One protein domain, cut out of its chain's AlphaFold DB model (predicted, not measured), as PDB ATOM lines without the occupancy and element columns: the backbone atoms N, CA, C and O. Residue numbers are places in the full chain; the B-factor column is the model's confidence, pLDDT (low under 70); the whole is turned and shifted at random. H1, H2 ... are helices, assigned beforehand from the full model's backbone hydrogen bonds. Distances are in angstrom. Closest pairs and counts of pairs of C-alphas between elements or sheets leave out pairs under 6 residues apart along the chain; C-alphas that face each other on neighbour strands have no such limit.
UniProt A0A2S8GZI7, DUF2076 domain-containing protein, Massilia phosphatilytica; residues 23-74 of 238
ATOM      1  N   GLN A  23      -5.176  -2.205  29.783       75.56
ATOM      2  CA  GLN A  23      -4.962  -1.428  30.997       75.56
ATOM      3  C   GLN A  23      -6.181  -0.529  31.210       75.56
ATOM      4  O   GLN A  23      -6.436   0.384  30.428       75.56
ATOM      5  N   LYS A  24      -6.968  -0.842  32.238       80.69
ATOM      6  CA  LYS A  24      -8.148  -0.058  32.589       80.69
ATOM      7  C   LYS A  24      -7.719   1.243  33.251       80.69
ATOM      8  O   LYS A  24      -6.851   1.235  34.123       80.69
ATOM      9  N   ASP A  25      -8.361   2.330  32.856       88.19
ATOM     10  CA  ASP A  25      -8.288   3.588  33.581       88.19
ATOM     11  C   ASP A  25      -9.153   3.479  34.857       88.19
ATOM     12  O   ASP A  25     -10.355   3.213  34.743       88.19
ATOM     13  N   PRO A  26      -8.571   3.633  36.062       86.31
ATOM     14  CA  PRO A  26      -9.303   3.498  37.318       86.31
ATOM     15  C   PRO A  26     -10.388   4.567  37.514       86.31
ATOM     16  O   PRO A  26     -11.398   4.278  38.155       86.31
ATOM     17  N   GLU A  27     -10.221   5.778  36.969       88.00
ATOM     18  CA  GLU A  27     -11.236   6.836  37.078       88.00
ATOM     19  C   GLU A  27     -12.436   6.522  36.176       88.00
ATOM     20  O   GLU A  27     -13.591   6.563  36.615       88.00
ATOM     21  N   ALA A  28     -12.164   6.114  34.934       87.31
ATOM     22  CA  ALA A  28     -13.202   5.696  34.000       87.31
ATOM     23  C   ALA A  28     -13.965   4.458  34.504       87.31
ATOM     24  O   ALA A  28     -15.191   4.424  34.415       87.31
ATOM     25  N   ASP A  29     -13.273   3.463  35.072       88.50
ATOM     26  CA  ASP A  29     -13.909   2.254  35.618       88.50
ATOM     27  C   ASP A  29     -14.865   2.601  36.774       88.50
ATOM     28  O   ASP A  29     -15.988   2.102  36.804       88.50
ATOM     29  N   ALA A  30     -14.493   3.531  37.662       91.44
ATOM     30  CA  ALA A  30     -15.366   3.990  38.746       91.44
ATOM     31  C   ALA A  30     -16.634   4.704  38.232       91.44
ATOM     32  O   ALA A  30     -17.738   4.455  38.727       91.44
ATOM     33  N   LEU A  31     -16.502   5.565  37.216       89.06
ATOM     34  CA  LEU A  31     -17.645   6.245  36.593       89.06
ATOM     35  C   LEU A  31     -18.571   5.260  35.872       89.06
ATOM     36  O   LEU A  31     -19.793   5.344  36.018       89.06
ATOM     37  N   ILE A  32     -17.999   4.300  35.141       86.88
ATOM     38  CA  ILE A  32     -18.756   3.251  34.454       86.88
ATOM     39  C   ILE A  32     -19.509   2.396  35.474       86.88
ATOM     40  O   ILE A  32     -20.702   2.173  35.300       86.88
ATOM     41  N   GLN A  33     -18.863   1.968  36.562       90.19
ATOM     42  CA  GLN A  33     -19.521   1.182  37.610       90.19
ATOM     43  C   GLN A  33     -20.703   1.933  38.238       90.19
ATOM     44  O   GLN A  33     -21.767   1.345  38.431       90.19
ATOM     45  N   ARG A  34     -20.562   3.239  38.499       90.06
ATOM     46  CA  ARG A  34     -21.665   4.066  39.007       90.06
ATOM     47  C   ARG A  34     -22.822   4.162  38.009       90.06
ATOM     48  O   ARG A  34     -23.974   4.054  38.419       90.06
ATOM     49  N   ALA A  35     -22.528   4.348  36.724       86.44
ATOM     50  CA  ALA A  35     -23.548   4.406  35.677       86.44
ATOM     51  C   ALA A  35     -24.267   3.055  35.500       86.44
ATOM     52  O   ALA A  35     -25.490   3.012  35.415       86.44
ATOM     53  N   VAL A  36     -23.527   1.943  35.528       91.50
ATOM     54  CA  VAL A  36     -24.092   0.584  35.459       91.50
ATOM     55  C   VAL A  36     -24.952   0.277  36.688       91.50
ATOM     56  O   VAL A  36     -25.997  -0.349  36.559       91.50
ATOM     57  N   ALA A  37     -24.576   0.761  37.875       90.44
ATOM     58  CA  ALA A  37     -25.398   0.606  39.077       90.44
ATOM     59  C   ALA A  37     -26.744   1.351  38.985       90.44
ATOM     60  O   ALA A  37     -27.723   0.923  39.592       90.44
ATOM     61  N   GLN A  38     -26.808   2.451  38.229       90.00
ATOM     62  CA  GLN A  38     -28.047   3.197  37.982       90.00
ATOM     63  C   GLN A  38     -28.901   2.579  36.870       90.00
ATOM     64  O   GLN A  38     -30.115   2.774  36.859       90.00
ATOM     65  N   GLN A  39     -28.287   1.830  35.951       86.50
ATOM     66  CA  GLN A  39     -28.974   1.209  34.829       86.50
ATOM     67  C   GLN A  39     -28.587  -0.274  34.690       86.50
ATOM     68  O   GLN A  39     -27.571  -0.589  34.064       86.50
ATOM     69  N   PRO A  40     -29.413  -1.207  35.200       83.50
ATOM     70  CA  PRO A  40     -29.101  -2.639  35.169       83.50
ATOM     71  C   PRO A  40     -28.993  -3.199  33.740       83.50
ATOM     72  O   PRO A  40     -28.232  -4.134  33.499       83.50
ATOM     73  N   ASP A  41     -29.668  -2.569  32.774       87.56
ATOM     74  CA  ASP A  41     -29.634  -2.952  31.356       87.56
ATOM     75  C   ASP A  41     -28.478  -2.307  30.567       87.56
ATOM     76  O   ASP A  41     -28.393  -2.454  29.345       87.56
ATOM     77  N   ALA A  42     -27.557  -1.596  31.232       87.88
ATOM     78  CA  ALA A  42     -26.469  -0.871  30.572       87.88
ATOM     79  C   ALA A  42     -25.615  -1.778  29.674       87.88
ATOM     80  O   ALA A  42     -25.251  -1.386  28.567       87.88
ATOM     81  N   ALA A  43     -25.334  -3.010  30.109       85.62
ATOM     82  CA  ALA A  43     -24.571  -3.970  29.314       85.62
ATOM     83  C   ALA A  43     -25.276  -4.311  27.991       85.62
ATOM     84  O   ALA A  43     -24.642  -4.332  26.938       85.62
ATOM     85  N   TYR A  44     -26.594  -4.518  28.031       86.88
ATOM     86  CA  TYR A  44     -27.388  -4.818  26.844       86.88
ATOM     87  C   TYR A  44     -27.407  -3.633  25.867       86.88
ATOM     88  O   TYR A  44     -27.143  -3.809  24.677       86.88
ATOM     89  N   LEU A  45     -27.626  -2.413  26.369       87.62
ATOM     90  CA  LEU A  45     -27.641  -1.206  25.534       87.62
ATOM     91  C   LEU A  45     -26.276  -0.881  24.925       87.62
ATOM     92  O   LEU A  45     -26.200  -0.449  23.774       87.62
ATOM     93  N   LEU A  46     -25.190  -1.100  25.669       88.75
ATOM     94  CA  LEU A  46     -23.836  -0.910  25.156       88.75
ATOM     95  C   LEU A  46     -23.530  -1.889  24.021       88.75
ATOM     96  O   LEU A  46     -22.983  -1.467  23.005       88.75
ATOM     97  N   VAL A  47     -23.928  -3.160  24.150       88.94
ATOM     98  CA  VAL A  47     -23.779  -4.153  23.074       88.94
ATOM     99  C   VAL A  47     -24.619  -3.762  21.860       88.94
ATOM    100  O   VAL A  47     -24.113  -3.759  20.740       88.94
ATOM    101  N   GLN A  48     -25.872  -3.355  22.067       85.38
ATOM    102  CA  GLN A  48     -26.740  -2.915  20.975       85.38
ATOM    103  C   GLN A  48     -26.157  -1.704  20.229       85.38
ATOM    104  O   GLN A  48     -26.128  -1.683  18.998       85.38
ATOM    105  N   ARG A  49     -25.633  -0.714  20.963       86.12
ATOM    106  CA  ARG A  49     -24.957   0.449  20.379       86.12
ATOM    107  C   ARG A  49     -23.662   0.061  19.662       86.12
ATOM    108  O   ARG A  49     -23.390   0.597  18.591       86.12
ATOM    109  N   ALA A  50     -22.872  -0.847  20.231       88.75
ATOM    110  CA  ALA A  50     -21.620  -1.307  19.635       88.75
ATOM    111  C   ALA A  50     -21.854  -2.008  18.289       88.75
ATOM    112  O   ALA A  50     -21.168  -1.688  17.321       88.75
ATOM    113  N   LEU A  51     -22.875  -2.866  18.191       87.19
ATOM    114  CA  LEU A  51     -23.242  -3.519  16.931       87.19
ATOM    115  C   LEU A  51     -23.641  -2.507  15.846       87.19
ATOM    116  O   LEU A  51     -23.210  -2.628  14.699       87.19
ATOM    117  N   LEU A  52     -24.410  -1.470  16.201       87.12
ATOM    118  CA  LEU A  52     -24.775  -0.404  15.260       87.12
ATOM    119  C   LEU A  52     -23.544   0.382  14.778       87.12
ATOM    120  O   LEU A  52     -23.424   0.701  13.593       87.12
ATOM    121  N   LEU A  53     -22.614   0.680  15.688       89.31
ATOM    122  CA  LEU A  53     -21.362   1.359  15.353       89.31
ATOM    123  C   LEU A  53     -20.474   0.505  14.444       89.31
ATOM    124  O   LEU A  53     -19.848   1.046  13.536       89.31
ATOM    125  N   GLU A  54     -20.440  -0.811  14.636       87.06
ATOM    126  CA  GLU A  54     -19.664  -1.720  13.793       87.06
ATOM    127  C   GLU A  54     -20.213  -1.791  12.361       87.06
ATOM    128  O   GLU A  54     -19.454  -1.714  11.392       87.06
ATOM    129  N   GLN A  55     -21.537  -1.818  12.200       86.81
ATOM    130  CA  GLN A  55     -22.176  -1.727  10.884       86.81
ATOM    131  C   GLN A  55     -21.883  -0.392  10.186       86.81
ATOM    132  O   GLN A  55     -21.565  -0.369   8.991       86.81
ATOM    133  N   ALA A  56     -21.952   0.717  10.928       86.50
ATOM    134  CA  ALA A  56     -21.618   2.041  10.412       86.50
ATOM    135  C   ALA A  56     -20.136   2.139  10.013       86.50
ATOM    136  O   ALA A  56     -19.810   2.689   8.960       86.50
ATOM    137  N   LEU A  57     -19.241   1.555  10.814       90.56
ATOM    138  CA  LEU A  57     -17.810   1.509  10.534       90.56
ATOM    139  C   LEU A  57     -17.510   0.701   9.268       90.56
ATOM    140  O   LEU A  57     -16.697   1.136   8.452       90.56
ATOM    141  N   ASN A  58     -18.165  -0.444   9.079       90.56
ATOM    142  CA  ASN A  58     -18.001  -1.257   7.874       90.56
ATOM    143  C   ASN A  58     -18.487  -0.506   6.624       90.56
ATOM    144  O   ASN A  58     -17.737  -0.398   5.656       90.56
ATOM    145  N   ASN A  59     -19.655   0.140   6.688       88.44
ATOM    146  CA  ASN A  59     -20.136   1.005   5.601       88.44
ATOM    147  C   ASN A  59     -19.159   2.149   5.278       88.44
ATOM    148  O   ASN A  59     -18.909   2.455   4.111       88.44
ATOM    149  N   ALA A  60     -18.588   2.784   6.305       87.50
ATOM    150  CA  ALA A  60     -17.610   3.851   6.122       87.50
ATOM    151  C   ALA A  60     -16.330   3.340   5.440       87.50
ATOM    152  O   ALA A  60     -15.833   3.984   4.514       87.50
ATOM    153  N   LYS A  61     -15.823   2.170   5.848       91.69
ATOM    154  CA  LYS A  61     -14.661   1.521   5.221       91.69
ATOM    155  C   LYS A  61     -14.914   1.202   3.749       91.69
ATOM    156  O   LYS A  61     -14.077   1.538   2.913       91.69
ATOM    157  N   ASP A  62     -16.076   0.641   3.421       92.94
ATOM    158  CA  ASP A  62     -16.449   0.331   2.037       92.94
ATOM    159  C   ASP A  62     -16.523   1.598   1.177       92.94
ATOM    160  O   ASP A  62     -16.034   1.635   0.043       92.94
ATOM    161  N   ARG A  63     -17.070   2.686   1.735       87.75
ATOM    162  CA  ARG A  63     -17.121   3.978   1.049       87.75
ATOM    163  C   ARG A  63     -15.729   4.547   0.793       87.75
ATOM    164  O   ARG A  63     -15.491   5.061  -0.301       87.75
ATOM    165  N   ILE A  64     -14.821   4.448   1.764       91.56
ATOM    166  CA  ILE A  64     -13.426   4.879   1.610       91.56
ATOM    167  C   ILE A  64     -12.747   4.055   0.512       91.56
ATOM    168  O   ILE A  64     -12.206   4.641  -0.421       91.56
ATOM    169  N   ALA A  65     -12.855   2.725   0.542       93.00
ATOM    170  CA  ALA A  65     -12.271   1.860  -0.485       93.00
ATOM    171  C   ALA A  65     -12.808   2.180  -1.896       93.00
ATOM    172  O   ALA A  65     -12.048   2.229  -2.870       93.00
ATOM    173  N   GLY A  66     -14.111   2.461  -2.007       90.19
ATOM    174  CA  GLY A  66     -14.749   2.891  -3.252       90.19
ATOM    175  C   GLY A  66     -14.291   4.270  -3.741       90.19
ATOM    176  O   GLY A  66     -14.195   4.492  -4.947       90.19
ATOM    177  N   LEU A  67     -13.992   5.202  -2.837       89.56
ATOM    178  CA  LEU A  67     -13.422   6.504  -3.195       89.56
ATOM    179  C   LEU A  67     -11.953   6.373  -3.613       89.56
ATOM    180  O   LEU A  67     -11.548   6.946  -4.622       89.56
ATOM    181  N   GLU A  68     -11.158   5.570  -2.905       89.06
ATOM    182  CA  GLU A  68      -9.758   5.334  -3.263       89.06
ATOM    183  C   GLU A  68      -9.602   4.661  -4.636       89.06
ATOM    184  O   GLU A  68      -8.619   4.904  -5.338       89.06
ATOM    185  N   SER A  69     -10.529   3.785  -5.038       86.94
ATOM    186  CA  SER A  69     -10.494   3.159  -6.367       86.94
ATOM    187  C   SER A  69     -10.822   4.153  -7.486       86.94
ATOM    188  O   SER A  69     -10.165   4.121  -8.524       86.94
ATOM    189  N   GLN A  70     -11.757   5.081  -7.255       82.31
ATOM    190  CA  GLN A  70     -12.084   6.175  -8.181       82.31
ATOM    191  C   GLN A  70     -10.931   7.166  -8.341       82.31
ATOM    192  O   GLN A  70     -10.633   7.598  -9.452       82.31
ATOM    193  N   VAL A  71     -10.246   7.503  -7.244       84.06
ATOM    194  CA  VAL A  71      -9.042   8.343  -7.309       84.06
ATOM    195  C   VAL A  71      -7.950   7.628  -8.105       84.06
ATOM    196  O   VAL A  71      -7.385   8.210  -9.026       84.06
ATOM    197  N   ARG A  72      -7.699   6.340  -7.833       80.25
ATOM    198  CA  ARG A  72      -6.698   5.547  -8.570       80.25
ATOM    199  C   ARG A  72      -7.018   5.408 -10.063       80.25
ATOM    200  O   ARG A  72      -6.103   5.516 -10.877       80.25
ATOM    201  N   SER A  73      -8.283   5.211 -10.442       71.88
ATOM    202  CA  SER A  73      -8.686   5.117 -11.853       71.88
ATOM    203  C   SER A  73      -8.663   6.471 -12.570       71.88
ATOM    204  O   SER A  73      -8.239   6.537 -13.722       71.88
ATOM    205  N   GLY A  74      -9.013   7.565 -11.887       62.06
ATOM    206  CA  GLY A  74      -8.857   8.929 -12.406       62.06
ATOM    207  C   GLY A  74      -7.394   9.358 -12.578       62.06
ATOM    208  O   GLY A  74      -7.091  10.172 -13.445       62.06
TER     209      GLY A  74
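AT A GLANCE: This is residues 23 to 74 of the 238 residues of the protein "DUF2076 domain-containing protein" of Massilia phosphatilytica (UniProt A0A2S8GZI7). Two helices meet near their ends as a V with unequal arms: a short arm, H1, and after a tight link a long arm, H2, which makes most of the length. Apart from that corner, both arms stick out free. The printed part has 52 residues with two named helices, H1 then H2, no named strand, and is all helix. It is extended, with a radius of gyration of the C-alphas of 18.2 A and spans of 54 by 23 by 12 A.

HOW THE PARTS SIT: Start with H1, residues 26 to 38, and go on to H2, residues 42 to 74. They only just touch, and only at the corner by their link, with 3 pairs of C-alphas within 8 A. Look at residues 35 to 36 of H1 and 42 to 43 of H2; the closest C-alphas, of Val 36 and Ala 42, are 5.6 A apart. The helices run opposite ways at a steep tilt of 59 degrees. In H1 and H2 every O i to N i+4 pair is within hydrogen-bond range.

IN THESE COORDINATES: Find C-alpha 26 at (-9.303, 3.498, 37.318); from there H1 runs 18.8 A to C-alpha 38. H2 begins at C-alpha 42, at (-26.469, -0.871, 30.572), and runs 47.5 A to C-alpha 74 at (-8.857, 8.929, -12.406).

THE WHOLE: The C-alphas farthest apart, of Ala 37 and Gly 74, are 54.7 A apart. The printed part has no cut. Its mean pLDDT is 86.9, and residue 74 is under 70.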